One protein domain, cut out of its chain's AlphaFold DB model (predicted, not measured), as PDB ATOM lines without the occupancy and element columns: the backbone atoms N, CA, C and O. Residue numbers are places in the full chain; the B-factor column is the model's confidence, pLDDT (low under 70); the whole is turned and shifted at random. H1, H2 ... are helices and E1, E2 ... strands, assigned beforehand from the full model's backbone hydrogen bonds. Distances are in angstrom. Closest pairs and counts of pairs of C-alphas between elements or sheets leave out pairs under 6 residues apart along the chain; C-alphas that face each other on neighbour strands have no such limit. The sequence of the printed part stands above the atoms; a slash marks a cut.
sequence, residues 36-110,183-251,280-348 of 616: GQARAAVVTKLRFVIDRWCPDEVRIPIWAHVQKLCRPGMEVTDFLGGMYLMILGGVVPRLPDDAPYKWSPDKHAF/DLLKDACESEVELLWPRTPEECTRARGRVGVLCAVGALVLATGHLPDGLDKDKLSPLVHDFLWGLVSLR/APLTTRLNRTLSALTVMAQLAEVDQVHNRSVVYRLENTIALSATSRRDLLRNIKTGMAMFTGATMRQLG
ATOM      1  N   GLY A  36     142.901  33.176  26.511       73.69
ATOM      2  CA  GLY A  36     141.583  33.597  26.021       73.69
ATOM      3  C   GLY A  36     141.342  33.201  24.562       73.69
ATOM      4  O   GLY A  36     140.295  32.651  24.224       73.69
ATOM      5  N   GLN A  37     142.347  33.385  23.703       79.06
ATOM      6  CA  GLN A  37     142.261  32.980  22.297       79.06
ATOM      7  C   GLN A  37     142.279  31.446  22.157       79.06
ATOM      8  O   GLN A  37     141.529  30.875  21.361       79.06
ATOM      9  N   ALA A  38     143.093  30.764  22.973       79.38
ATOM     10  CA  ALA A  38     143.157  29.305  23.001       79.38
ATOM     11  C   ALA A  38     141.832  28.653  23.416       79.38
ATOM     12  O   ALA A  38     141.496  27.598  22.883       79.38
ATOM     13  N   ARG A  39     141.057  29.276  24.314       82.19
ATOM     14  CA  ARG A  39     139.729  28.792  24.727       82.19
ATOM     15  C   ARG A  39     138.815  28.545  23.536       82.19
ATOM     16  O   ARG A  39     138.295  27.441  23.392       82.19
ATOM     17  N   ALA A  40     138.593  29.577  22.722       80.25
ATOM     18  CA  ALA A  40     137.698  29.470  21.576       80.25
ATOM     19  C   ALA A  40     138.204  28.380  20.622       80.25
ATOM     20  O   ALA A  40     137.444  27.498  20.235       80.25
ATOM     21  N   ALA A  41     139.515  28.367  20.355       84.81
ATOM     22  CA  ALA A  41     140.118  27.403  19.443       84.81
ATOM     23  C   ALA A  41     139.968  25.948  19.922       84.81
ATOM     24  O   ALA A  41     139.646  25.075  19.118       84.81
ATOM     25  N   VAL A  42     140.176  25.667  21.216       87.62
ATOM     26  CA  VAL A  42     140.023  24.317  21.785       87.62
ATOM     27  C   VAL A  42     138.581  23.840  21.668       87.62
ATOM     28  O   VAL A  42     138.345  22.750  21.152       87.62
ATOM     29  N   VAL A  43     137.618  24.645  22.125       87.62
ATOM     30  CA  VAL A  43     136.206  24.240  22.169       87.62
ATOM     31  C   VAL A  43     135.643  24.041  20.768       87.62
ATOM     32  O   VAL A  43     134.989  23.026  20.521       87.62
ATOM     33  N   THR A  44     135.926  24.963  19.848       89.31
ATOM     34  CA  THR A  44     135.446  24.869  18.468       89.31
ATOM     35  C   THR A  44     136.009  23.633  17.775       89.31
ATOM     36  O   THR A  44     135.244  22.836  17.235       89.31
ATOM     37  N   LYS A  45     137.326  23.393  17.871       91.25
ATOM     38  CA  LYS A  45     137.961  22.214  17.259       91.25
ATOM     39  C   LYS A  45     137.484  20.904  17.884       91.25
ATOM     40  O   LYS A  45     137.232  19.951  17.152       91.25
ATOM     41  N   LEU A  46     137.333  20.850  19.211       92.12
ATOM     42  CA  LEU A  46     136.789  19.677  19.902       92.12
ATOM     43  C   LEU A  46     135.385  19.356  19.404       92.12
ATOM     44  O   LEU A  46     135.144  18.237  18.957       92.12
ATOM     45  N   ARG A  47     134.475  20.336  19.451       91.62
ATOM     46  CA  ARG A  47     133.095  20.160  18.993       91.62
ATOM     47  C   ARG A  47     133.056  19.698  17.542       91.62
ATOM     48  O   ARG A  47     132.378  18.722  17.246       91.62
ATOM     49  N   PHE A  48     133.831  20.342  16.674       92.88
ATOM     50  CA  PHE A  48     133.900  19.998  15.261       92.88
ATOM     51  C   PHE A  48     134.285  18.528  15.033       92.88
ATOM     52  O   PHE A  48     133.583  17.803  14.328       92.88
ATOM     53  N   VAL A  49     135.363  18.056  15.670       92.69
ATOM     54  CA  VAL A  49     135.808  16.660  15.532       92.69
ATOM     55  C   VAL A  49     134.787  15.686  16.125       92.69
ATOM     56  O   VAL A  49     134.517  14.646  15.526       92.69
ATOM     57  N   ILE A  50     134.193  16.018  17.276       94.44
ATOM     58  CA  ILE A  50     133.161  15.187  17.910       94.44
ATOM     59  C   ILE A  50     131.955  15.040  16.984       94.44
ATOM     60  O   ILE A  50     131.506  13.926  16.734       94.44
ATOM     61  N   ASP A  51     131.447  16.147  16.453       92.31
ATOM     62  CA  ASP A  51     130.239  16.147  15.634       92.31
ATOM     63  C   ASP A  51     130.451  15.428  14.299       92.31
ATOM     64  O   ASP A  51     129.513  14.828  13.770       92.31
ATOM     65  N   ARG A  52     131.683  15.452  13.778       92.38
ATOM     66  CA  ARG A  52     132.034  14.839  12.497       92.38
ATOM     67  C   ARG A  52     132.356  13.353  12.602       92.38
ATOM     68  O   ARG A  52     131.979  12.600  11.707       92.38
ATOM     69  N   TRP A  53     133.090  12.943  13.634       93.69
ATOM     70  CA  TRP A  53     133.709  11.617  13.691       93.69
ATOM     71  C   TRP A  53     133.336  10.787  14.914       93.69
ATOM     72  O   TRP A  53     133.566   9.583  14.886       93.69
ATOM     73  N   CYS A  54     132.790  11.364  15.987       94.38
ATOM     74  CA  CYS A  54     132.452  10.570  17.168       94.38
ATOM     75  C   CYS A  54     131.199   9.713  16.908       94.38
ATOM     76  O   CYS A  54     130.172  10.272  16.514       94.38
ATOM     77  N   PRO A  55     131.245   8.386  17.151       92.94
ATOM     78  CA  PRO A  55     130.073   7.522  17.046       92.94
ATOM     79  C   PRO A  55     128.941   7.969  17.976       92.94
ATOM     80  O   PRO A  55     129.188   8.429  19.096       92.94
ATOM     81  N   ASP A  56     127.695   7.796  17.536       93.38
ATOM     82  CA  ASP A  56     126.508   8.238  18.273       93.38
ATOM     83  C   ASP A  56     126.376   7.583  19.647       93.38
ATOM     84  O   ASP A  56     125.959   8.239  20.606       93.38
ATOM     85  N   GLU A  57     126.817   6.331  19.775       90.12
ATOM     86  CA  GLU A  57     126.794   5.567  21.022       90.12
ATOM     87  C   GLU A  57     127.652   6.208  22.122       90.12
ATOM     88  O   GLU A  57     127.409   5.984  23.305       90.12
ATOM     89  N   VAL A  58     128.642   7.022  21.747       90.56
ATOM     90  CA  VAL A  58     129.514   7.754  22.677       90.56
ATOM     91  C   VAL A  58     129.140   9.233  22.722       90.56
ATOM     92  O   VAL A  58     129.044   9.822  23.803       90.56
ATOM     93  N   ARG A  59     128.883   9.837  21.559       92.94
ATOM     94  CA  ARG A  59     128.554  11.257  21.411       92.94
ATOM     95  C   ARG A  59     127.278  11.633  22.160       92.94
ATOM     96  O   ARG A  59     127.291  12.602  22.917       92.94
ATOM     97  N   ILE A  60     126.190  10.882  21.970       91.38
ATOM     98  CA  ILE A  60     124.876  11.224  22.533       91.38
ATOM     99  C   ILE A  60     124.906  11.195  24.070       91.38
ATOM    100  O   ILE A  60     124.502  12.196  24.673       91.38
ATOM    101  N   PRO A  61     125.408  10.133  24.740       88.69
ATOM    102  CA  PRO A  61     125.483  10.118  26.199       88.69
ATOM    103  C   PRO A  61     126.380  11.218  26.769       88.69
ATOM    104  O   PRO A  61     125.994  11.860  27.748       88.69
ATOM    105  N   ILE A  62     127.545  11.476  26.156       88.19
ATOM    106  CA  ILE A  62     128.459  12.533  26.613       88.19
ATOM    107  C   ILE A  62     127.797  13.898  26.476       88.19
ATOM    108  O   ILE A  62     127.779  14.650  27.449       88.19
ATOM    109  N   TRP A  63     127.199  14.219  25.327       89.25
ATOM    110  CA  TRP A  63     126.560  15.521  25.152       89.25
ATOM    111  C   TRP A  63     125.354  15.718  26.058       89.25
ATOM    112  O   TRP A  63     125.237  16.767  26.692       89.25
ATOM    113  N   ALA A  64     124.509  14.698  26.213       85.69
ATOM    114  CA  ALA A  64     123.406  14.744  27.165       85.69
ATOM    115  C   ALA A  64     123.906  14.962  28.603       85.69
ATOM    116  O   ALA A  64     123.262  15.661  29.386       85.69
ATOM    117  N   HIS A  65     125.053  14.383  28.963       84.62
ATOM    118  CA  HIS A  65     125.660  14.565  30.277       84.62
ATOM    119  C   HIS A  65     126.240  15.963  30.470       84.62
ATOM    120  O   HIS A  65     125.925  16.618  31.461       84.62
ATOM    121  N   VAL A  66     127.025  16.463  29.515       83.44
ATOM    122  CA  VAL A  66     127.585  17.821  29.570       83.44
ATOM    123  C   VAL A  66     126.463  18.861  29.619       83.44
ATOM    124  O   VAL A  66     126.532  19.790  30.421       83.44
ATOM    125  N   GLN A  67     125.380  18.671  28.863       83.81
ATOM    126  CA  GLN A  67     124.210  19.551  28.908       83.81
ATOM    127  C   GLN A  67     123.549  19.587  30.295       83.81
ATOM    128  O   GLN A  67     123.100  20.648  30.720       83.81
ATOM    129  N   LYS A  68     123.513  18.467  31.032       79.75
ATOM    130  CA  LYS A  68     123.010  18.440  32.423       79.75
ATOM    131  C   LYS A  68     123.903  19.214  33.393       79.75
ATOM    132  O   LYS A  68     123.421  19.652  34.432       79.75
ATOM    133  N   LEU A  69     125.195  19.340  33.087       73.75
ATOM    134  CA  LEU A  69     126.140  20.144  33.869       73.75
ATOM    135  C   LEU A  69     126.034  21.640  33.538       73.75
ATOM    136  O   LEU A  69     126.451  22.476  34.343       73.75
ATOM    137  N   CYS A  70     125.472  21.981  32.376       74.62
ATOM    138  CA  CYS A  70     125.235  23.359  31.968       74.62
ATOM    139  C   CYS A  70     124.108  23.993  32.794       74.62
ATOM    140  O   CYS A  70     123.178  23.330  33.255       74.62
ATOM    141  N   ARG A  71     124.157  25.319  32.938       68.12
ATOM    142  CA  ARG A  71     123.029  26.076  33.496       68.12
ATOM    143  C   ARG A  71     121.844  26.047  32.517       68.12
ATOM    144  O   ARG A  71     122.086  26.046  31.308       68.12
ATOM    145  N   PRO A  72     120.585  26.120  32.985       70.81
ATOM    146  CA  PRO A  72     119.444  26.319  32.091       70.81
ATOM    147  C   PRO A  72     119.663  27.537  31.173       70.81
ATOM    148  O   PRO A  72     119.950  28.628  31.660       70.81
ATOM    149  N   GLY A  73     119.558  27.338  29.854       69.00
ATOM    150  CA  GLY A  73     119.746  28.387  28.839       69.00
ATOM    151  C   GLY A  73     121.199  28.707  28.453       69.00
ATOM    152  O   GLY A  73     121.412  29.636  27.683       69.00
ATOM    153  N   MET A  74     122.191  27.972  28.970       76.44
ATOM    154  CA  MET A  74     123.598  28.105  28.572       76.44
ATOM    155  C   MET A  74     123.956  27.097  27.473       76.44
ATOM    156  O   MET A  74     123.703  25.900  27.627       76.44
ATOM    157  N   GLU A  75     124.594  27.578  26.405       82.00
ATOM    158  CA  GLU A  75     125.140  26.734  25.340       82.00
ATOM    159  C   GLU A  75     126.330  25.902  25.840       82.00
ATOM    160  O   GLU A  75     127.188  26.383  26.588       82.00
ATOM    161  N   VAL A  76     126.421  24.648  25.385       81.69
ATOM    162  CA  VAL A  76     127.485  23.710  25.791       81.69
ATOM    163  C   VAL A  76     128.876  24.248  25.462       81.69
ATOM    164  O   VAL A  76     129.807  24.075  26.243       81.69
ATOM    165  N   THR A  77     129.036  24.921  24.324       80.94
ATOM    166  CA  THR A  77     130.319  25.513  23.920       80.94
ATOM    167  C   THR A  77     130.751  26.633  24.854       80.94
ATOM    168  O   THR A  77     131.919  26.703  25.239       80.94
ATOM    169  N   ASP A  78     129.813  27.477  25.278       77.50
ATOM    170  CA  ASP A  78     130.104  28.556  26.217       77.50
ATOM    171  C   ASP A  78     130.468  27.996  27.585       77.50
ATOM    172  O   ASP A  78     131.447  28.446  28.189       77.50
ATOM    173  N   PHE A  79     129.738  26.966  28.025       79.50
ATOM    174  CA  PHE A  79     130.044  26.223  29.239       79.50
ATOM    175  C   PHE A  79     131.447  25.613  29.182       79.50
ATOM    176  O   PHE A  79     132.272  25.936  30.032       79.50
ATOM    177  N   LEU A  80     131.763  24.801  28.167       81.94
ATOM    178  CA  LEU A  80     133.082  24.177  28.009       81.94
ATOM    179  C   LEU A  80     134.208  25.208  27.926       81.94
ATOM    180  O   LEU A  80     135.271  25.007  28.507       81.94
ATOM    181  N   GLY A  81     133.979  26.327  27.242       75.62
ATOM    182  CA  GLY A  81     134.956  27.403  27.163       75.62
ATOM    183  C   GLY A  81     135.174  28.092  28.509       75.62
ATOM    184  O   GLY A  81     136.312  28.369  28.885       75.62
ATOM    185  N   GLY A  82     134.101  28.330  29.263       70.25
ATOM    186  CA  GLY A  82     134.201  28.811  30.637       70.25
ATOM    187  C   GLY A  82     134.981  27.828  31.509       70.25
ATOM    188  O   GLY A  82     135.921  28.221  32.187       70.25
ATOM    189  N   MET A  83     134.656  26.537  31.426       72.56
ATOM    190  CA  MET A  83     135.335  25.452  32.146       72.56
ATOM    191  C   MET A  83     136.823  25.392  31.840       72.56
ATOM    192  O   MET A  83     137.638  25.315  32.754       72.56
ATOM    193  N   TYR A  84     137.179  25.513  30.570       75.12
ATOM    194  CA  TYR A  84     138.558  25.534  30.122       75.12
ATOM    195  C   TYR A  84     139.353  26.710  30.711       75.12
ATOM    196  O   TYR A  84     140.433  26.508  31.266       75.12
ATOM    197  N   LEU A  85     138.798  27.929  30.681       68.62
ATOM    198  CA  LEU A  85     139.420  29.088  31.336       68.62
ATOM    199  C   LEU A  85     139.491  28.938  32.855       68.62
ATOM    200  O   LEU A  85     140.443  29.400  33.469       68.62
ATOM    201  N   MET A  86     138.504  28.297  33.477       63.09
ATOM    202  CA  MET A  86     138.489  28.084  34.926       63.09
ATOM    203  C   MET A  86     139.569  27.090  35.352       63.09
ATOM    204  O   MET A  86     140.276  27.333  36.328       63.09
ATOM    205  N   ILE A  87     139.752  26.014  34.585       64.69
ATOM    206  CA  ILE A  87     140.791  25.020  34.848       64.69
ATOM    207  C   ILE A  87     142.186  25.612  34.599       64.69
ATOM    208  O   ILE A  87     143.063  25.433  35.436       64.69
ATOM    209  N   LEU A  88     142.392  26.363  33.508       62.19
ATOM    210  CA  LEU A  88     143.718  26.870  33.106       62.19
ATOM    211  C   LEU A  88     144.075  28.285  33.576       62.19
ATOM    212  O   LEU A  88     145.241  28.665  33.524       62.19
ATOM    213  N   GLY A  89     143.100  29.081  33.990       52.16
ATOM    214  CA  GLY A  89     143.288  30.426  34.537       52.16
ATOM    215  C   GLY A  89     143.030  30.491  36.040       52.16
ATOM    216  O   GLY A  89     143.097  31.575  36.600       52.16
ATOM    217  N   GLY A  90     142.678  29.353  36.662       48.41
ATOM    218  CA  GLY A  90     142.310  29.173  38.074       48.41
ATOM    219  C   GLY A  90     141.218  30.104  38.605       48.41
ATOM    220  O   GLY A  90     141.043  30.234  39.817       48.41
ATOM    221  N   VAL A  91     140.435  30.684  37.697       40.34
ATOM    222  CA  VAL A  91     139.239  31.467  37.999       40.34
ATOM    223  C   VAL A  91     138.272  30.604  38.780       40.34
ATOM    224  O   VAL A  91     137.892  29.525  38.327       40.34
ATOM    225  N   VAL A  92     137.815  31.100  39.927       40.78
ATOM    226  CA  VAL A  92     136.732  30.451  40.660       40.78
ATOM    227  C   VAL A  92     135.449  30.579  39.821       40.78
ATOM    228  O   VAL A  92     134.932  31.689  39.676       40.78
ATOM    229  N   PRO A  93     134.894  29.476  39.284       38.41
ATOM    230  CA  PRO A  93     133.588  29.444  38.657       38.41
ATOM    231  C   PRO A  93     132.560  30.102  39.564       38.41
ATOM    232  O   PRO A  93     132.270  29.612  40.662       38.41
ATOM    233  N   ARG A  94     131.923  31.165  39.070       36.38
ATOM    234  CA  ARG A  94     130.569  31.459  39.525       36.38
ATOM    235  C   ARG A  94     129.719  30.330  38.978       36.38
ATOM    236  O   ARG A  94     129.547  30.205  37.768       36.38
ATOM    237  N   LEU A  95     129.227  29.480  39.861       37.69
ATOM    238  CA  LEU A  95     128.224  28.467  39.553       37.69
ATOM    239  C   LEU A  95     126.829  29.031  39.827       37.69
ATOM    240  O   LEU A  95     126.730  30.056  40.504       37.69
ATOM    241  N   PRO A  96     125.762  28.435  39.271       37.44
ATOM    242  CA  PRO A  96     124.414  28.709  39.748       37.44
ATOM    243  C   PRO A  96     124.369  28.586  41.269       37.44
ATOM    244  O   PRO A  96     125.077  27.746  41.841       37.44
ATOM    245  N   ASP A  97     123.569  29.409  41.938       40.66
ATOM    246  CA  ASP A  97     123.483  29.367  43.400       40.66
ATOM    247  C   ASP A  97     122.992  27.996  43.893       40.66
ATOM    248  O   ASP A  97     123.487  27.497  44.906       40.66
ATOM    249  N   ASP A  98     122.159  27.327  43.096       39.19
ATOM    250  CA  ASP A  98     121.619  25.977  43.287       39.19
ATOM    251  C   ASP A  98     122.543  24.840  42.817       39.19
ATOM    252  O   ASP A  98     122.257  23.673  43.084       39.19
ATOM    253  N   ALA A  99     123.676  25.134  42.167       38.50
ATOM    254  CA  ALA A  99     124.618  24.087  41.785       38.50
ATOM    255  C   ALA A  99     125.158  23.392  43.041       38.50
ATOM    256  O   ALA A  99     125.682  24.084  43.922       38.50
ATOM    257  N   PRO A 100     125.115  22.050  43.125       39.44
ATOM    258  CA  PRO A 100     125.503  21.330  44.334       39.44
ATOM    259  C   PRO A 100     127.025  21.289  44.544       39.44
ATOM    260  O   PRO A 100     127.515  20.660  45.472       39.44
ATOM    261  N   TYR A 101     127.804  21.980  43.713       47.22
ATOM    262  CA  TYR A 101     129.262  22.026  43.743       47.22
ATOM    263  C   TYR A 101     129.775  23.470  43.762       47.22
ATOM    264  O   TYR A 101     129.078  24.409  43.392       47.22
ATOM    265  N   LYS A 102     131.000  23.644  44.254       49.25
ATOM    266  CA  LYS A 102     131.853  24.828  44.199       49.25
ATOM    267  C   LYS A 102     133.206  24.400  43.647       49.25
ATOM    268  O   LYS A 102     133.612  23.258  43.804       49.25
ATOM    269  N   TRP A 103     133.939  25.298  43.028       47.94
ATOM    270  CA  TRP A 103     135.331  25.012  42.698       47.94
ATOM    271  C   TRP A 103     136.202  25.036  43.942       47.94
ATOM    272  O   TRP A 103     136.009  25.875  44.826       47.94
ATOM    273  N   SER A 104     137.147  24.108  44.001       50.06
ATOM    274  CA  SER A 104     138.237  24.094  44.961       50.06
ATOM    275  C   SER A 104     139.491  24.590  44.249       50.06
ATOM    276  O   SER A 104     140.070  23.811  43.490       50.06
ATOM    277  N   PRO A 105     139.933  25.836  44.508       46.09
ATOM    278  CA  PRO A 105     141.186  26.356  43.965       46.09
ATOM    279  C   PRO A 105     142.361  25.416  44.256       46.09
ATOM    280  O   PRO A 105     143.115  25.098  43.350       46.09
ATOM    281  N   ASP A 106     142.417  24.856  45.469       46.75
ATOM    282  CA  ASP A 106     143.497  23.962  45.915       46.75
ATOM    283  C   ASP A 106     143.547  22.608  45.186       46.75
ATOM    284  O   ASP A 106     144.575  21.939  45.187       46.75
ATOM    285  N   LYS A 107     142.422  22.158  44.613       44.12
ATOM    286  CA  LYS A 107     142.309  20.842  43.954       44.12
ATOM    287  C   LYS A 107     142.145  20.955  42.441       44.12
ATOM    288  O   LYS A 107     142.053  19.926  41.783       44.12
ATOM    289  N   HIS A 108     142.040  22.181  41.921       44.97
ATOM    290  CA  HIS A 108     141.690  22.478  40.529       44.97
ATOM    291  C   HIS A 108     140.518  21.630  40.014       44.97
ATOM    292  O   HIS A 108     140.541  21.069  38.923       44.97
ATOM    293  N   ALA A 109     139.491  21.518  40.856       44.66
ATOM    294  CA  ALA A 109     138.391  20.586  40.691       44.66
ATOM    295  C   ALA A 109     137.103  21.137  41.298       44.66
ATOM    296  O   ALA A 109     137.122  21.954  42.223       44.66
ATOM    297  N   PHE A 110     135.960  20.638  40.840       44.44
ATOM    298  CA  PHE A 110     134.684  20.917  41.491       44.44
ATOM    299  C   PHE A 110     134.487  19.990  42.687       44.44
ATOM    300  O   PHE A 110     134.496  18.771  42.558       44.44
ATOM    301  N   ASP A 183     139.110   0.357  26.970       80.19
ATOM    302  CA  ASP A 183     139.295  -0.382  25.715       80.19
ATOM    303  C   ASP A 183     139.232   0.515  24.475       80.19
ATOM    304  O   ASP A 183     139.858   0.226  23.451       80.19
ATOM    305  N   LEU A 184     138.489   1.618  24.555       84.06
ATOM    306  CA  LEU A 184     138.395   2.590  23.471       84.06
ATOM    307  C   LEU A 184     139.594   3.542  23.431       84.06
ATOM    308  O   LEU A 184     139.899   4.060  22.359       84.06
ATOM    309  N   LEU A 185     140.267   3.754  24.566       88.06
ATOM    310  CA  LEU A 185     141.348   4.726  24.716       88.06
ATOM    311  C   LEU A 185     142.765   4.132  24.788       88.06
ATOM    312  O   LEU A 185     143.729   4.882  24.648       88.06
ATOM    313  N   LYS A 186     142.921   2.811  24.937       88.50
ATOM    314  CA  LYS A 186     144.218   2.131  24.744       88.50
ATOM    315  C   LYS A 186     144.682   2.196  23.288       88.50
ATOM    316  O   LYS A 186     143.853   2.386  22.404       88.50
ATOM    317  N   ASP A 187     145.968   1.984  23.017       90.44
ATOM    318  CA  ASP A 187     146.443   1.879  21.632       90.44
ATOM    319  C   ASP A 187     145.764   0.717  20.893       90.44
ATOM    320  O   ASP A 187     145.544  -0.357  21.452       90.44
ATOM    321  N   ALA A 188     145.386   0.955  19.634       89.69
ATOM    322  CA  ALA A 188     144.726  -0.054  18.807       89.69
ATOM    323  C   ALA A 188     145.719  -1.020  18.156       89.69
ATOM    324  O   ALA A 188     145.320  -2.118  17.784       89.69
ATOM    325  N   CYS A 189     146.984  -0.613  18.023       87.25
ATOM    326  CA  CYS A 189     148.065  -1.468  17.553       87.25
ATOM    327  C   CYS A 189     149.164  -1.566  18.607       87.25
ATOM    328  O   CYS A 189     149.526  -0.573  19.237       87.25
ATOM    329  N   GLU A 190     149.744  -2.754  18.741       82.81
ATOM    330  CA  GLU A 190     150.824  -3.010  19.703       82.81
ATOM    331  C   GLU A 190     152.205  -2.649  19.131       82.81
ATOM    332  O   GLU A 190     153.179  -2.508  19.871       82.81
ATOM    333  N   SER A 191     152.316  -2.495  17.804       82.00
ATOM    334  CA  SER A 191     153.585  -2.182  17.136       82.00
ATOM    335  C   SER A 191     153.428  -1.384  15.837       82.00
ATOM    336  O   SER A 191     152.399  -1.454  15.165       82.00
ATOM    337  N   GLU A 192     154.502  -0.698  15.417       79.62
ATOM    338  CA  GLU A 192     154.556  -0.032  14.103       79.62
ATOM    339  C   GLU A 192     154.397  -1.018  12.935       79.62
ATOM    340  O   GLU A 192     153.921  -0.626  11.878       79.62
ATOM    341  N   VAL A 193     154.755  -2.296  13.103       78.62
ATOM    342  CA  VAL A 193     154.608  -3.312  12.047       78.62
ATOM    343  C   VAL A 193     153.138  -3.583  11.736       78.62
ATOM    344  O   VAL A 193     152.761  -3.685  10.570       78.62
ATOM    345  N   GLU A 194     152.314  -3.689  12.775       81.06
ATOM    346  CA  GLU A 194     150.876  -3.926  12.642       81.06
ATOM    347  C   GLU A 194     150.169  -2.750  11.951       81.06
ATOM    348  O   GLU A 194     149.252  -2.955  11.157       81.06
ATOM    349  N   LEU A 195     150.646  -1.518  12.181       81.12
ATOM    350  CA  LEU A 195     150.129  -0.320  11.513       81.12
ATOM    351  C   LEU A 195     150.300  -0.344   9.993       81.12
ATOM    352  O   LEU A 195     149.552   0.332   9.293       81.12
ATOM    353  N   LEU A 196     151.288  -1.075   9.474       76.25
ATOM    354  CA  LEU A 196     151.582  -1.137   8.039       76.25
ATOM    355  C   LEU A 196     150.762  -2.201   7.308       76.25
ATOM    356  O   LEU A 196     151.056  -2.524   6.155       76.25
ATOM    357  N   TRP A 197     149.774  -2.798   7.974       76.25
ATOM    358  CA  TRP A 197     148.846  -3.700   7.315       76.25
ATOM    359  C   TRP A 197     147.801  -2.906   6.521       76.25
ATOM    360  O   TRP A 197     147.349  -1.849   6.981       76.25
ATOM    361  N   PRO A 198     147.383  -3.419   5.349       74.69
ATOM    362  CA  PRO A 198     146.260  -2.852   4.621       74.69
ATOM    363  C   PRO A 198     145.025  -2.788   5.520       74.69
ATOM    364  O   PRO A 198     144.777  -3.702   6.315       74.69
ATOM    365  N   ARG A 199     144.255  -1.707   5.391       78.00
ATOM    366  CA  ARG A 199     143.016  -1.489   6.142       78.00
ATOM    367  C   ARG A 199     141.852  -1.334   5.179       78.00
ATOM    368  O   ARG A 199     141.941  -0.622   4.182       78.00
ATOM    369  N   THR A 200     140.750  -1.988   5.505       83.31
ATOM    370  CA  THR A 200     139.470  -1.825   4.814       83.31
ATOM    371  C   THR A 200     138.890  -0.421   5.050       83.31
ATOM    372  O   THR A 200     139.202   0.217   6.063       83.31
ATOM    373  N   PRO A 201     138.013   0.084   4.164       84.50
ATOM    374  CA  PRO A 201     137.318   1.356   4.382       84.50
ATOM    375  C   PRO A 201     136.573   1.426   5.726       84.50
ATOM    376  O   PRO A 201     136.555   2.472   6.386       84.50
ATOM    377  N   GLU A 202     135.999   0.309   6.174       87.81
ATOM    378  CA  GLU A 202     135.315   0.188   7.462       87.81
ATOM    379  C   GLU A 202     136.297   0.316   8.636       87.81
ATOM    380  O   GLU A 202     136.006   0.992   9.623       87.81
ATOM    381  N   GLU A 203     137.487  -0.283   8.535       88.88
ATOM    382  CA  GLU A 203     138.559  -0.122   9.524       88.88
ATOM    383  C   GLU A 203     139.063   1.318   9.599       88.88
ATOM    384  O   GLU A 203     139.189   1.851  10.701       88.88
ATOM    385  N   CYS A 204     139.264   1.981   8.459       88.12
ATOM    386  CA  CYS A 204     139.629   3.398   8.418       88.12
ATOM    387  C   CYS A 204     138.538   4.286   9.040       88.12
ATOM    388  O   CYS A 204     138.836   5.233   9.770       88.12
ATOM    389  N   THR A 205     137.264   3.956   8.814       89.81
ATOM    390  CA  THR A 205     136.131   4.666   9.430       89.81
ATOM    391  C   THR A 205     136.113   4.475  10.947       89.81
ATOM    392  O   THR A 205     135.980   5.452  11.685       89.81
ATOM    393  N   ARG A 206     136.343   3.250  11.442       91.31
ATOM    394  CA  ARG A 206     136.494   2.987  12.885       91.31
ATOM    395  C   ARG A 206     137.687   3.734  13.483       91.31
ATOM    396  O   ARG A 206     137.563   4.282  14.575       91.31
ATOM    397  N   ALA A 207     138.809   3.808  12.767       92.06
ATOM    398  CA  ALA A 207     139.998   4.545  13.188       92.06
ATOM    399  C   ALA A 207     139.717   6.052  13.357       92.06
ATOM    400  O   ALA A 207     140.094   6.636  14.374       92.06
ATOM    401  N   ARG A 208     138.969   6.670  12.428       92.50
ATOM    402  CA  ARG A 208     138.458   8.049  12.583       92.50
ATOM    403  C   ARG A 208     137.493   8.170  13.762       92.50
ATOM    404  O   ARG A 208     137.613   9.103  14.554       92.50
ATOM    405  N   GLY A 209     136.618   7.179  13.937       93.00
ATOM    406  CA  GLY A 209     135.735   7.045  15.097       93.00
ATOM    407  C   GLY A 209     136.474   7.180  16.427       93.00
ATOM    408  O   GLY A 209     136.058   7.938  17.302       93.00
ATOM    409  N   ARG A 210     137.631   6.522  16.554       93.56
ATOM    410  CA  ARG A 210     138.486   6.591  17.752       93.56
ATOM    411  C   ARG A 210     139.027   7.998  18.017       93.56
ATOM    412  O   ARG A 210     139.078   8.411  19.173       93.56
ATOM    413  N   VAL A 211     139.366   8.765  16.976       93.25
ATOM    414  CA  VAL A 211     139.738  10.188  17.120       93.25
ATOM    415  C   VAL A 211     138.565  11.004  17.678       93.25
ATOM    416  O   VAL A 211     138.751  11.807  18.594       93.25
ATOM    417  N   GLY A 212     137.353  10.759  17.171       93.88
ATOM    418  CA  GLY A 212     136.125  11.366  17.687       93.88
ATOM    419  C   GLY A 212     135.868  11.029  19.159       93.88
ATOM    420  O   GLY A 212     135.584  11.929  19.951       93.88
ATOM    421  N   VAL A 213     136.050   9.763  19.548       94.00
ATOM    422  CA  VAL A 213     135.928   9.305  20.945       94.00
ATOM    423  C   VAL A 213     136.937  10.007  21.856       94.00
ATOM    424  O   VAL A 213     136.545  10.500  22.912       94.00
ATOM    425  N   LEU A 214     138.209  10.119  21.448       94.88
ATOM    426  CA  LEU A 214     139.231  10.842  22.216       94.88
ATOM    427  C   LEU A 214     138.819  12.299  22.473       94.88
ATOM    428  O   LEU A 214     138.920  12.781  23.601       94.88
ATOM    429  N   CYS A 215     138.302  12.987  21.452       95.25
ATOM    430  CA  CYS A 215     137.821  14.360  21.598       95.25
ATOM    431  C   CYS A 215     136.588  14.444  22.509       95.25
ATOM    432  O   CYS A 215     136.510  15.346  23.341       95.25
ATOM    433  N   ALA A 216     135.655  13.492  22.414       93.75
ATOM    434  CA  ALA A 216     134.461  13.462  23.257       93.75
ATOM    435  C   ALA A 216     134.808  13.234  24.735       93.75
ATOM    436  O   ALA A 216     134.293  13.933  25.610       93.75
ATOM    437  N   VAL A 217     135.744  12.322  25.020       91.62
ATOM    438  CA  VAL A 217     136.277  12.141  26.376       91.62
ATOM    439  C   VAL A 217     137.025  13.393  26.830       91.62
ATOM    440  O   VAL A 217     136.829  13.827  27.961       91.62
ATOM    441  N   GLY A 218     137.799  14.040  25.954       91.38
ATOM    442  CA  GLY A 218     138.419  15.337  26.235       91.38
ATOM    443  C   GLY A 218     137.405  16.412  26.647       91.38
ATOM    444  O   GLY A 218     137.608  17.094  27.648       91.38
ATOM    445  N   ALA A 219     136.272  16.520  25.946       91.12
ATOM    446  CA  ALA A 219     135.193  17.441  26.306       91.12
ATOM    447  C   ALA A 219     134.556  17.101  27.664       91.12
ATOM    448  O   ALA A 219     134.255  18.005  28.443       91.12
ATOM    449  N   LEU A 220     134.394  15.814  27.987       86.69
ATOM    450  CA  LEU A 220     133.908  15.377  29.298       86.69
ATOM    451  C   LEU A 220     134.907  15.705  30.419       86.69
ATOM    452  O   LEU A 220     134.507  16.190  31.480       86.69
ATOM    453  N   VAL A 221     136.200  15.484  30.177       84.00
ATOM    454  CA  VAL A 221     137.285  15.847  31.099       84.00
ATOM    455  C   VAL A 221     137.295  17.357  31.337       84.00
ATOM    456  O   VAL A 221     137.350  17.786  32.484       84.00
ATOM    457  N   LEU A 222     137.128  18.171  30.291       82.50
ATOM    458  CA  LEU A 222     136.963  19.622  30.429       82.50
ATOM    459  C   LEU A 222     135.719  20.000  31.236       82.50
ATOM    460  O   LEU A 222     135.803  20.830  32.134       82.50
ATOM    461  N   ALA A 223     134.571  19.388  30.946       77.81
ATOM    462  CA  ALA A 223     133.305  19.672  31.623       77.81
ATOM    463  C   ALA A 223     133.328  19.315  33.116       77.81
ATOM    464  O   ALA A 223     132.608  19.911  33.919       77.81
ATOM    465  N   THR A 224     134.124  18.318  33.499       72.12
ATOM    466  CA  THR A 224     134.124  17.777  34.863       72.12
ATOM    467  C   THR A 224     135.348  18.178  35.675       72.12
ATOM    468  O   THR A 224     135.233  18.236  36.903       72.12
ATOM    469  N   GLY A 225     136.471  18.476  35.021       69.38
ATOM    470  CA  GLY A 225     137.790  18.665  35.625       69.38
ATOM    471  C   GLY A 225     138.500  17.359  36.010       69.38
ATOM    472  O   GLY A 225     139.543  17.413  36.651       69.38
ATOM    473  N   HIS A 226     137.947  16.188  35.668       69.94
ATOM    474  CA  HIS A 226     138.475  14.882  36.079       69.94
ATOM    475  C   HIS A 226     138.347  13.829  34.979       69.94
ATOM    476  O   HIS A 226     137.530  13.956  34.070       69.94
ATOM    477  N   LEU A 227     139.122  12.746  35.100       73.56
ATOM    478  CA  LEU A 227     138.897  11.553  34.288       73.56
ATOM    479  C   LEU A 227     137.555  10.890  34.656       73.56
ATOM    480  O   LEU A 227     137.233  10.816  35.851       73.56
ATOM    481  N   PRO A 228     136.793  10.401  33.660       75.06
ATOM    482  CA  PRO A 228     135.556   9.663  33.897       75.06
ATOM    483  C   PRO A 228     135.806   8.330  34.619       75.06
ATOM    484  O   PRO A 228     136.923   7.807  34.626       75.06
ATOM    485  N   ASP A 229     134.750   7.777  35.224       70.75
ATOM    486  CA  ASP A 229     134.823   6.469  35.891       70.75
ATOM    487  C   ASP A 229     135.253   5.371  34.905       70.75
ATOM    488  O   ASP A 229     134.815   5.349  33.752       70.75
ATOM    489  N   GLY A 230     136.104   4.453  35.365       68.69
ATOM    490  CA  GLY A 230     136.614   3.352  34.551       68.69
ATOM    491  C   GLY A 230     137.711   3.716  33.547       68.69
ATOM    492  O   GLY A 230     137.972   2.888  32.681       68.69
ATOM    493  N   LEU A 231     138.327   4.905  33.648       74.44
ATOM    494  CA  LEU A 231     139.493   5.284  32.841       74.44
ATOM    495  C   LEU A 231     140.785   5.355  33.672       74.44
ATOM    496  O   LEU A 231     141.015   6.322  34.402       74.44
ATOM    497  N   ASP A 232     141.644   4.347  33.546       74.00
ATOM    498  CA  ASP A 232     142.907   4.257  34.284       74.00
ATOM    499  C   ASP A 232     144.039   5.010  33.567       74.00
ATOM    500  O   ASP A 232     144.419   4.664  32.446       74.00
ATOM    501  N   LYS A 233     144.610   6.023  34.230       72.44
ATOM    502  CA  LYS A 233     145.663   6.879  33.659       72.44
ATOM    503  C   LYS A 233     146.913   6.090  33.251       72.44
ATOM    504  O   LYS A 233     147.545   6.447  32.261       72.44
ATOM    505  N   ASP A 234     147.239   5.022  33.979       73.94
ATOM    506  CA  ASP A 234     148.487   4.273  33.795       73.94
ATOM    507  C   ASP A 234     148.398   3.305  32.602       73.94
ATOM    508  O   ASP A 234     149.400   2.730  32.177       73.94
ATOM    509  N   LYS A 235     147.198   3.145  32.031       76.88
ATOM    510  CA  LYS A 235     146.935   2.337  30.832       76.88
ATOM    511  C   LYS A 235     146.744   3.171  29.568       76.88
ATOM    512  O   LYS A 235     146.567   2.603  28.490       76.88
ATOM    513  N   LEU A 236     146.738   4.499  29.687       81.81
ATOM    514  CA  LEU A 236     146.576   5.386  28.544       81.81
ATOM    515  C   LEU A 236     147.850   5.411  27.714       81.81
ATOM    516  O   LEU A 236     148.960   5.433  28.247       81.81
ATOM    517  N   SER A 237     147.693   5.478  26.395       80.50
ATOM    518  CA  SER A 237     148.851   5.694  25.542       80.50
ATOM    519  C   SER A 237     149.433   7.094  25.742       80.50
ATOM    520  O   SER A 237     148.706   8.018  26.128       80.50
ATOM    521  N   PRO A 238     150.731   7.303  25.449       82.25
ATOM    522  CA  PRO A 238     151.380   8.594  25.658       82.25
ATOM    523  C   PRO A 238     150.662   9.765  24.976       82.25
ATOM    524  O   PRO A 238     150.583  10.846  25.552       82.25
ATOM    525  N   LEU A 239     150.096   9.555  23.778       87.06
ATOM    526  CA  LEU A 239     149.315  10.586  23.089       87.06
ATOM    527  C   LEU A 239     148.034  10.927  23.854       87.06
ATOM    528  O   LEU A 239     147.745  12.106  24.052       87.06
ATOM    529  N   VAL A 240     147.250   9.910  24.228       89.38
ATOM    530  CA  VAL A 240     145.964  10.099  24.914       89.38
ATOM    531  C   VAL A 240     146.193  10.776  26.257       89.38
ATOM    532  O   VAL A 240     145.502  11.739  26.584       89.38
ATOM    533  N   HIS A 241     147.211  10.330  26.988       85.19
ATOM    534  CA  HIS A 241     147.640  10.959  28.224       85.19
ATOM    535  C   HIS A 241     148.017  12.432  28.003       85.19
ATOM    536  O   HIS A 241     147.401  13.305  28.612       85.19
ATOM    537  N   ASP A 242     148.966  12.738  27.106       81.81
ATOM    538  CA  ASP A 242     149.421  14.115  26.844       81.81
ATOM    539  C   ASP A 242     148.272  15.036  26.405       81.81
ATOM    540  O   ASP A 242     148.216  16.196  26.822       81.81
ATOM    541  N   PHE A 243     147.352  14.518  25.592       88.69
ATOM    542  CA  PHE A 243     146.166  15.232  25.139       88.69
ATOM    543  C   PHE A 243     145.212  15.548  26.297       88.69
ATOM    544  O   PHE A 243     144.894  16.714  26.524       88.69
ATOM    545  N   LEU A 244     144.776  14.536  27.058       86.12
ATOM    546  CA  LEU A 244     143.819  14.726  28.151       86.12
ATOM    547  C   LEU A 244     144.411  15.578  29.278       86.12
ATOM    548  O   LEU A 244     143.723  16.443  29.814       86.12
ATOM    549  N   TRP A 245     145.695  15.399  29.605       77.81
ATOM    550  CA  TRP A 245     146.348  16.195  30.648       77.81
ATOM    551  C   TRP A 245     146.604  17.634  30.226       77.81
ATOM    552  O   TRP A 245     146.552  18.536  31.064       77.81
ATOM    553  N   GLY A 246     146.885  17.875  28.947       73.31
ATOM    554  CA  GLY A 246     147.054  19.232  28.448       73.31
ATOM    555  C   GLY A 246     145.751  20.035  28.414       73.31
ATOM    556  O   GLY A 246     145.817  21.261  28.427       73.31
ATOM    557  N   LEU A 247     144.588  19.374  28.474       79.00
ATOM    558  CA  LEU A 247     143.287  20.019  28.679       79.00
ATOM    559  C   LEU A 247     143.057  20.484  30.129       79.00
ATOM    560  O   LEU A 247     142.237  21.375  30.340       79.00
ATOM    561  N   VAL A 248     143.764  19.911  31.114       68.38
ATOM    562  CA  VAL A 248     143.494  20.150  32.550       68.38
ATOM    563  C   VAL A 248     144.669  20.681  33.382       68.38
ATOM    564  O   VAL A 248     144.480  21.034  34.542       68.38
ATOM    565  N   SER A 249     145.887  20.754  32.839       54.34
ATOM    566  CA  SER A 249     147.080  21.157  33.606       54.34
ATOM    567  C   SER A 249     147.334  22.672  33.602       54.34
ATOM    568  O   SER A 249     147.536  23.262  32.539       54.34
ATOM    569  N   LEU A 250     147.467  23.273  34.792       46.72
ATOM    570  CA  LEU A 250     147.989  24.631  35.005       46.72
ATOM    571  C   LEU A 250     149.524  24.724  34.868       46.72
ATOM    572  O   LEU A 250     150.235  23.721  34.912       46.72
ATOM    573  N   ARG A 251     149.993  25.970  34.679       41.41
ATOM    574  CA  ARG A 251     151.380  26.488  34.637       41.41
ATOM    575  C   ARG A 251     152.423  25.541  35.266       41.41
ATOM    576  O   ARG A 251     152.314  25.204  36.440       41.41
ATOM    577  N   ALA A 280     147.948  35.730  29.825       63.00
ATOM    578  CA  ALA A 280     148.888  34.676  30.191       63.00
ATOM    579  C   ALA A 280     149.358  33.863  28.964       63.00
ATOM    580  O   ALA A 280     148.532  33.400  28.163       63.00
ATOM    581  N   PRO A 281     150.677  33.613  28.831       66.88
ATOM    582  CA  PRO A 281     151.231  32.884  27.696       66.88
ATOM    583  C   PRO A 281     150.870  31.394  27.728       66.88
ATOM    584  O   PRO A 281     150.722  30.782  28.790       66.88
ATOM    585  N   LEU A 282     150.804  30.781  26.542       72.44
ATOM    586  CA  LEU A 282     150.517  29.352  26.386       72.44
ATOM    587  C   LEU A 282     151.622  28.469  26.991       72.44
ATOM    588  O   LEU A 282     152.814  28.701  26.784       72.44
ATOM    589  N   THR A 283     151.225  27.398  27.683       71.94
ATOM    590  CA  THR A 283     152.163  26.399  28.219       71.94
ATOM    591  C   THR A 283     152.613  25.405  27.141       71.94
ATOM    592  O   THR A 283     151.929  25.183  26.141       71.94
ATOM    593  N   THR A 284     153.744  24.724  27.358       72.50
ATOM    594  CA  THR A 284     154.227  23.672  26.443       72.50
ATOM    595  C   THR A 284     153.210  22.541  26.264       72.50
ATOM    596  O   THR A 284     152.987  22.102  25.138       72.50
ATOM    597  N   ARG A 285     152.566  22.075  27.346       73.75
ATOM    598  CA  ARG A 285     151.538  21.016  27.285       73.75
ATOM    599  C   ARG A 285     150.311  21.466  26.494       73.75
ATOM    600  O   ARG A 285     149.798  20.709  25.669       73.75
ATOM    601  N   LEU A 286     149.901  22.719  26.680       76.38
ATOM    602  CA  LEU A 286     148.817  23.304  25.907       76.38
ATOM    603  C   LEU A 286     149.173  23.392  24.416       76.38
ATOM    604  O   LEU A 286     148.391  22.966  23.569       76.38
ATOM    605  N   ASN A 287     150.386  23.830  24.082       78.50
ATOM    606  CA  ASN A 287     150.842  23.860  22.691       78.50
ATOM    607  C   ASN A 287     150.777  22.474  22.028       78.50
ATOM    608  O   ASN A 287     150.411  22.373  20.857       78.50
ATOM    609  N   ARG A 288     151.075  21.393  22.764       82.06
ATOM    610  CA  ARG A 288     150.930  20.016  22.258       82.06
ATOM    611  C   ARG A 288     149.472  19.636  22.017       82.06
ATOM    612  O   ARG A 288     149.161  19.105  20.956       82.06
ATOM    613  N   THR A 289     148.591  19.954  22.961       86.44
ATOM    614  CA  THR A 289     147.153  19.639  22.875       86.44
ATOM    615  C   THR A 289     146.483  20.387  21.734       86.44
ATOM    616  O   THR A 289     145.827  19.775  20.896       86.44
ATOM    617  N   LEU A 290     146.723  21.696  21.626       87.62
ATOM    618  CA  LEU A 290     146.256  22.506  20.502       87.62
ATOM    619  C   LEU A 290     146.826  22.012  19.172       87.62
ATOM    620  O   LEU A 290     146.113  22.005  18.171       87.62
ATOM    621  N   SER A 291     148.086  21.564  19.145       87.25
ATOM    622  CA  SER A 291     148.669  20.988  17.930       87.25
ATOM    623  C   SER A 291     147.957  19.699  17.530       87.25
ATOM    624  O   SER A 291     147.587  19.549  16.368       87.25
ATOM    625  N   ALA A 292     147.710  18.797  18.484       90.56
ATOM    626  CA  ALA A 292     146.980  17.556  18.245       90.56
ATOM    627  C   ALA A 292     145.549  17.838  17.762       90.56
ATOM    628  O   ALA A 292     145.153  17.321  16.720       90.56
ATOM    629  N   LEU A 293     144.820  18.740  18.430       91.00
ATOM    630  CA  LEU A 293     143.485  19.185  18.009       91.00
ATOM    631  C   LEU A 293     143.486  19.810  16.619       91.00
ATOM    632  O   LEU A 293     142.563  19.580  15.849       91.00
ATOM    633  N   THR A 294     144.511  20.589  16.277       89.44
ATOM    634  CA  THR A 294     144.622  21.203  14.948       89.44
ATOM    635  C   THR A 294     144.804  20.140  13.871       89.44
ATOM    636  O   THR A 294     144.152  20.217  12.835       89.44
ATOM    637  N   VAL A 295     145.629  19.118  14.126       89.44
ATOM    638  CA  VAL A 295     145.787  17.974  13.215       89.44
ATOM    639  C   VAL A 295     144.470  17.200  13.088       89.44
ATOM    640  O   VAL A 295     144.035  16.932  11.973       89.44
ATOM    641  N   MET A 296     143.814  16.874  14.206       92.00
ATOM    642  CA  MET A 296     142.555  16.118  14.224       92.00
ATOM    643  C   MET A 296     141.418  16.867  13.522       92.00
ATOM    644  O   MET A 296     140.746  16.287  12.675       92.00
ATOM    645  N   ALA A 297     141.239  18.156  13.820       90.69
ATOM    646  CA  ALA A 297     140.239  19.003  13.174       90.69
ATOM    647  C   ALA A 297     140.488  19.110  11.672       90.69
ATOM    648  O   ALA A 297     139.555  18.985  10.888       90.69
ATOM    649  N   GLN A 298     141.751  19.250  11.260       88.69
ATOM    650  CA  GLN A 298     142.077  19.320   9.844       88.69
ATOM    651  C   GLN A 298     141.740  18.031   9.095       88.69
ATOM    652  O   GLN A 298     141.266  18.086   7.961       88.69
ATOM    653  N   LEU A 299     141.999  16.880   9.713       88.31
ATOM    654  CA  LEU A 299     141.639  15.598   9.120       88.31
ATOM    655  C   LEU A 299     140.116  15.399   9.085       88.31
ATOM    656  O   LEU A 299     139.614  14.768   8.164       88.31
ATOM    657  N   ALA A 300     139.379  15.946  10.056       87.81
ATOM    658  CA  ALA A 300     137.917  15.901  10.075       87.81
ATOM    659  C   ALA A 300     137.266  16.819   9.025       87.81
ATOM    660  O   ALA A 300     136.172  16.523   8.542       87.81
ATOM    661  N   GLU A 301     137.935  17.915   8.666       85.44
ATOM    662  CA  GLU A 301     137.454  18.909   7.701       85.44
ATOM    663  C   GLU A 301     137.534  18.409   6.260       85.44
ATOM    664  O   GLU A 301     136.608  18.632   5.481       85.44
ATOM    665  N   VAL A 302     138.622  17.721   5.907       79.56
ATOM    666  CA  VAL A 302     138.891  17.298   4.530       79.56
ATOM    667  C   VAL A 302     139.265  15.824   4.501       79.56
ATOM    668  O   VAL A 302     140.171  15.403   5.215       79.56
ATOM    669  N   ASP A 303     138.626  15.056   3.613       71.12
ATOM    670  CA  ASP A 303     138.886  13.616   3.459       71.12
ATOM    671  C   ASP A 303     140.360  13.304   3.149       71.12
ATOM    672  O   ASP A 303     140.870  12.252   3.544       71.12
ATOM    673  N   GLN A 304     141.045  14.220   2.453       81.56
ATOM    674  CA  GLN A 304     142.483  14.175   2.209       81.56
ATOM    675  C   GLN A 304     143.130  15.545   2.423       81.56
ATOM    676  O   GLN A 304     142.749  16.538   1.807       81.56
ATOM    677  N   VAL A 305     144.159  15.597   3.263       84.88
ATOM    678  CA  VAL A 305     144.929  16.807   3.553       84.88
ATOM    679  C   VAL A 305     146.416  16.570   3.316       84.88
ATOM    680  O   VAL A 305     146.995  15.596   3.788       84.88
ATOM    681  N   HIS A 306     147.068  17.513   2.638       83.19
ATOM    682  CA  HIS A 306     148.523  17.528   2.529       83.19
ATOM    683  C   HIS A 306     149.167  17.924   3.857       83.19
ATOM    684  O   HIS A 306     148.778  18.905   4.500       83.19
ATOM    685  N   ASN A 307     150.239  17.225   4.232       83.06
ATOM    686  CA  ASN A 307     151.017  17.538   5.427       83.06
ATOM    687  C   ASN A 307     151.437  19.017   5.499       83.06
ATOM    688  O   ASN A 307     151.413  19.616   6.570       83.06
ATOM    689  N   ARG A 308     151.782  19.626   4.361       81.19
ATOM    690  CA  ARG A 308     152.170  21.039   4.292       81.19
ATOM    691  C   ARG A 308     151.046  21.980   4.746       81.19
ATOM    692  O   ARG A 308     151.317  22.925   5.479       81.19
ATOM    693  N   SER A 309     149.793  21.677   4.408       82.06
ATOM    694  CA  SER A 309     148.623  22.438   4.863       82.06
ATOM    695  C   SER A 309     148.453  22.364   6.381       82.06
ATOM    696  O   SER A 309     148.154  23.372   7.016       82.06
ATOM    697  N   VAL A 310     148.723  21.199   6.983       84.12
ATOM    698  CA  VAL A 310     148.747  21.044   8.447       84.12
ATOM    699  C   VAL A 310     149.854  21.899   9.067       84.12
ATOM    700  O   VAL A 310     149.612  22.568  10.069       84.12
ATOM    701  N   VAL A 311     151.054  21.924   8.470       83.25
ATOM    702  CA  VAL A 311     152.151  22.782   8.951       83.25
ATOM    703  C   VAL A 311     151.750  24.255   8.918       83.25
ATOM    704  O   VAL A 311     151.940  24.936   9.923       83.25
ATOM    705  N   TYR A 312     151.154  24.728   7.822       82.69
ATOM    706  CA  TYR A 312     150.696  26.114   7.704       82.69
ATOM    707  C   TYR A 312     149.609  26.464   8.719       82.69
ATOM    708  O   TYR A 312     149.659  27.519   9.348       82.69
ATOM    709  N   ARG A 313     148.647  25.566   8.950       81.88
ATOM    710  CA  ARG A 313     147.637  25.801   9.986       81.88
ATOM    711  C   ARG A 313     148.252  25.837  11.377       81.88
ATOM    712  O   ARG A 313     147.876  26.694  12.169       81.88
ATOM    713  N   LEU A 314     149.233  24.986  11.668       82.69
ATOM    714  CA  LEU A 314     149.958  25.045  12.937       82.69
ATOM    715  C   LEU A 314     150.774  26.332  13.090       82.69
ATOM    716  O   LEU A 314     150.780  26.885  14.182       82.69
ATOM    717  N   GLU A 315     151.413  26.825  12.026       78.81
ATOM    718  CA  GLU A 315     152.108  28.125  12.018       78.81
ATOM    719  C   GLU A 315     151.178  29.275  12.386       78.81
ATOM    720  O   GLU A 315     151.535  30.131  13.194       78.81
ATOM    721  N   ASN A 316     149.970  29.245  11.832       75.56
ATOM    722  CA  ASN A 316     148.960  30.263  12.081       75.56
ATOM    723  C   ASN A 316     148.252  30.074  13.428       75.56
ATOM    724  O   ASN A 316     147.685  31.027  13.950       75.56
ATOM    725  N   THR A 317     148.295  28.872  14.012       75.88
ATOM    726  CA  THR A 317     147.621  28.576  15.284       75.88
ATOM    727  C   THR A 317     148.547  28.772  16.483       75.88
ATOM    728  O   THR A 317     148.117  29.317  17.491       75.88
ATOM    729  N   ILE A 318     149.816  28.349  16.425       78.56
ATOM    730  CA  ILE A 318     150.704  28.317  17.599       78.56
ATOM    731  C   ILE A 318     152.113  28.792  17.246       78.56
ATOM    732  O   ILE A 318     152.744  28.317  16.300       78.56
ATOM    733  N   ALA A 319     152.661  29.675  18.084       72.31
ATOM    734  CA  ALA A 319     154.017  30.188  17.945       72.31
ATOM    735  C   ALA A 319     155.054  29.147  18.411       72.31
ATOM    736  O   ALA A 319     155.540  29.182  19.539       72.31
ATOM    737  N   LEU A 320     155.399  28.203  17.531       68.56
ATOM    738  CA  LEU A 320     156.468  27.224  17.751       68.56
ATOM    739  C   LEU A 320     157.660  27.479  16.828       68.56
ATOM    740  O   LEU A 320     157.485  27.785  15.644       68.56
ATOM    741  N   SER A 321     158.871  27.263  17.355       66.06
ATOM    742  CA  SER A 321     160.089  27.210  16.537       66.06
ATOM    743  C   SER A 321     159.983  26.105  15.476       66.06
ATOM    744  O   SER A 321     159.297  25.099  15.680       66.06
ATOM    745  N   ALA A 322     160.676  26.265  14.343       60.66
ATOM    746  CA  ALA A 322     160.623  25.296  13.245       60.66
ATOM    747  C   ALA A 322     161.065  23.881  13.674       60.66
ATOM    748  O   ALA A 322     160.428  22.897  13.294       60.66
ATOM    749  N   THR A 323     162.112  23.778  14.499       57.94
ATOM    750  CA  THR A 323     162.629  22.498  15.011       57.94
ATOM    751  C   THR A 323     161.628  21.837  15.954       57.94
ATOM    752  O   THR A 323     161.206  20.709  15.705       57.94
ATOM    753  N   SER A 324     161.141  22.573  16.962       69.50
ATOM    754  CA  SER A 324     160.148  22.060  17.917       69.50
ATOM    755  C   SER A 324     158.866  21.597  17.223       69.50
ATOM    756  O   SER A 324     158.233  20.642  17.665       69.50
ATOM    757  N   ARG A 325     158.487  22.246  16.115       75.50
ATOM    758  CA  ARG A 325     157.293  21.889  15.344       75.50
ATOM    759  C   ARG A 325     157.443  20.566  14.599       75.50
ATOM    760  O   ARG A 325     156.493  19.790  14.580       75.50
ATOM    761  N   ARG A 326     158.608  20.292  13.996       70.69
ATOM    762  CA  ARG A 326     158.857  19.023  13.285       70.69
ATOM    763  C   ARG A 326     158.813  17.834  14.238       70.69
ATOM    764  O   ARG A 326     158.119  16.861  13.946       70.69
ATOM    765  N   ASP A 327     159.493  17.938  15.377       70.19
ATOM    766  CA  ASP A 327     159.503  16.874  16.384       70.19
ATOM    767  C   ASP A 327     158.113  16.656  16.987       70.19
ATOM    768  O   ASP A 327     157.662  15.517  17.106       70.19
ATOM    769  N   LEU A 328     157.396  17.742  17.292       78.12
ATOM    770  CA  LEU A 328     156.029  17.669  17.797       78.12
ATOM    771  C   LEU A 328     155.084  16.989  16.802       78.12
ATOM    772  O   LEU A 328     154.346  16.081  17.175       78.12
ATOM    773  N   LEU A 329     155.126  17.398  15.532       82.69
ATOM    774  CA  LEU A 329     154.310  16.802  14.479       82.69
ATOM    775  C   LEU A 329     154.612  15.322  14.285       82.69
ATOM    776  O   LEU A 329     153.684  14.543  14.090       82.69
ATOM    777  N   ARG A 330     155.888  14.925  14.336       80.56
ATOM    778  CA  ARG A 330     156.269  13.512  14.271       80.56
ATOM    779  C   ARG A 330     155.632  12.736  15.423       80.56
ATOM    780  O   ARG A 330     154.958  11.746  15.168       80.56
ATOM    781  N   ASN A 331     155.776  13.218  16.656       81.62
ATOM    782  CA  ASN A 331     155.258  12.530  17.840       81.62
ATOM    783  C   ASN A 331     153.726  12.424  17.827       81.62
ATOM    784  O   ASN A 331     153.190  11.355  18.111       81.62
ATOM    785  N   ILE A 332     153.024  13.497  17.440       87.12
ATOM    786  CA  ILE A 332     151.560  13.488  17.302       87.12
ATOM    787  C   ILE A 332     151.134  12.468  16.248       87.12
ATOM    788  O   ILE A 332     150.260  11.656  16.517       87.12
ATOM    789  N   LYS A 333     151.765  12.460  15.069       87.94
ATOM    790  CA  LYS A 333     151.423  11.522  13.990       87.94
ATOM    791  C   LYS A 333     151.657  10.069  14.375       87.94
ATOM    792  O   LYS A 333     150.792   9.239  14.125       87.94
ATOM    793  N   THR A 334     152.810   9.759  14.966       84.44
ATOM    794  CA  THR A 334     153.119   8.396  15.408       84.44
ATOM    795  C   THR A 334     152.148   7.958  16.497       84.44
ATOM    796  O   THR A 334     151.540   6.901  16.373       84.44
ATOM    797  N   GLY A 335     151.926   8.800  17.512       88.94
ATOM    798  CA  GLY A 335     150.963   8.518  18.573       88.94
ATOM    799  C   GLY A 335     149.539   8.345  18.044       88.94
ATOM    800  O   GLY A 335     148.840   7.434  18.467       88.94
ATOM    801  N   MET A 336     149.117   9.168  17.077       91.06
ATOM    802  CA  MET A 336     147.782   9.073  16.475       91.06
ATOM    803  C   MET A 336     147.646   7.786  15.677       91.06
ATOM    804  O   MET A 336     146.606   7.135  15.748       91.06
ATOM    805  N   ALA A 337     148.690   7.397  14.946       90.12
ATOM    806  CA  ALA A 337     148.673   6.158  14.193       90.12
ATOM    807  C   ALA A 337     148.539   4.947  15.126       90.12
ATOM    808  O   ALA A 337     147.623   4.152  14.945       90.12
ATOM    809  N   MET A 338     149.364   4.864  16.177       90.88
ATOM    810  CA  MET A 338     149.291   3.797  17.190       90.88
ATOM    811  C   MET A 338     147.922   3.754  17.885       90.88
ATOM    812  O   MET A 338     147.292   2.699  17.973       90.88
ATOM    813  N   PHE A 339     147.417   4.918  18.297       92.88
ATOM    814  CA  PHE A 339     146.135   5.043  18.981       92.88
ATOM    815  C   PHE A 339     144.954   4.600  18.111       92.88
ATOM    816  O   PHE A 339     144.044   3.910  18.579       92.88
ATOM    817  N   THR A 340     144.940   5.001  16.842       92.19
ATOM    818  CA  THR A 340     143.825   4.721  15.925       92.19
ATOM    819  C   THR A 340     143.935   3.362  15.241       92.19
ATOM    820  O   THR A 340     142.921   2.835  14.789       92.19
ATOM    821  N   GLY A 341     145.141   2.791  15.178       90.06
ATOM    822  CA  GLY A 341     145.436   1.539  14.479       90.06
ATOM    823  C   GLY A 341     145.519   1.689  12.956       90.06
ATOM    824  O   GLY A 341     145.549   0.690  12.230       90.06
ATOM    825  N   ALA A 342     145.543   2.933  12.471       88.94
ATOM    826  CA  ALA A 342     145.629   3.289  11.065       88.94
ATOM    827  C   ALA A 342     146.774   4.278  10.847       88.94
ATOM    828  O   ALA A 342     147.017   5.178  11.649       88.94
ATOM    829  N   THR A 343     147.489   4.146   9.736       87.19
ATOM    830  CA  THR A 343     148.521   5.124   9.388       87.19
ATOM    831  C   THR A 343     147.917   6.496   9.099       87.19
ATOM    832  O   THR A 343     146.757   6.632   8.715       87.19
ATOM    833  N   MET A 344     148.741   7.538   9.198       86.44
ATOM    834  CA  MET A 344     148.298   8.894   8.867       86.44
ATOM    835  C   MET A 344     147.733   9.007   7.442       86.44
ATOM    836  O   MET A 344     146.742   9.705   7.262       86.44
ATOM    837  N   ARG A 345     148.282   8.266   6.466       84.06
ATOM    838  CA  ARG A 345     147.737   8.179   5.100       84.06
ATOM    839  C   ARG A 345     146.319   7.611   5.095       84.06
ATOM    840  O   ARG A 345     145.432   8.218   4.510       84.06
ATOM    841  N   GLN A 346     146.104   6.489   5.784       84.81
ATOM    842  CA  GLN A 346     144.791   5.837   5.903       84.81
ATOM    843  C   GLN A 346     143.760   6.724   6.625       84.81
ATOM    844  O   GLN A 346     142.568   6.652   6.335       84.81
ATOM    845  N   LEU A 347     144.209   7.613   7.518       87.06
ATOM    846  CA  LEU A 347     143.355   8.633   8.136       87.06
ATOM    847  C   LEU A 347     143.033   9.818   7.208       87.06
ATOM    848  O   LEU A 347     142.076  10.537   7.486       87.06
ATOM    849  N   GLY A 348     143.780  10.002   6.112       86.19
ATOM    850  CA  GLY A 348     143.603  11.088   5.140       86.19
ATOM    851  C   GLY A 348     144.762  12.092   5.073       86.19
ATOM    852  O   GLY A 348     144.699  13.047   4.308       86.19
TER     853      GLY A 348
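Overview. This is residues 36 to 110, 183 to 251 and 280 to 348 of the 616 residues of an uncharacterized protein of Vitrella brassicaformis (strain CCMP3155) (UniProt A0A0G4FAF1). Crossed helices gather about one long helix, H5, with H2 alongside it, H1 slanting over it, and H9 coming to it nearly at a right angle. H7 packs on H1, with H8 on its far side from H1, while E1 lies away from the helices at one end. The printed part has 213 residues, with ten named helices and one named strand in the order H1 H2 H3 E1 H4 H5 H6 H7 H8 H9 H10; the class is mostly helix. It is compact, with a radius of gyration of the C-alphas of 17.1 A, and spans 55 by 39 by 31 A.

Along the chain. H5, residues 201 to 224, is 34.8 A long, from C-alpha 201 at (137.318, 1.356, 4.382) to C-alpha 224 at (134.124, 17.777, 34.863). H1, residues 36 to 53, begins at C-alpha 36, (141.583, 33.597, 26.021), and is 26.4 A long. H7, residues 284 to 301, is 25.6 A long, and H9, residues 322 to 340, 26.7 A. The others are H2, residues 56 to 69; H3, 76 to 89; E1, 101 to 104; H4, 192 to 195; H6, 238 to 246; H8, 307 to 317; and H10, 344 to 347.

Arrangement. H5 is the hub, touching six helices. H1, H5 and H7 form an up and down bundle, each running against the one before it. H1, with residues 46 to 53 alone, touches H5 at a steep tilt of 39 degrees, closest at the C-alphas of Trp 53 and Gly 212, 4.7 A. H2 touches residues 213 to 223 of H5 at a shallow tilt of 11 degrees, the same way; Val 66 and Ala 223 have the closest C-alphas, 6.4 A. H3 touches H1, with the C-alphas of Arg 39 and Gly 81 closest at 5.5 A. H6 touches H5, closest at the C-alphas of Gly 218 and Leu 244, 5.8 A. H9 and H5 are only just about perpendicular, at 70.5 degrees. H8 touches H7, closest at the C-alphas of Val 295 and Val 310, 6.4 A. H4 and H10 each only just touch H9, with 3 pairs of C-alphas within 8 A. E1 pairs with no named strand. Every O i to N i+4 pair is within hydrogen-bond range in H3, H5, H6, H7, H8 and H9, against 13 of 14 in H1 and 9 of 10 in H2; H4 and H10 are too short for such a pair.

Size, cuts and confidence. The C-alphas farthest apart, those of Asp 97 and Pro 198, are 55.3 A apart. Residues 111 to 182 and 252 to 279 are not printed, with gaps of 26.9 A and 9.6 A between C-alphas. The links H3 to E1 and H5 to H6 are long. Mean pLDDT of the printed part is 77.8; 42 residues are under 70, among them 85 to 110.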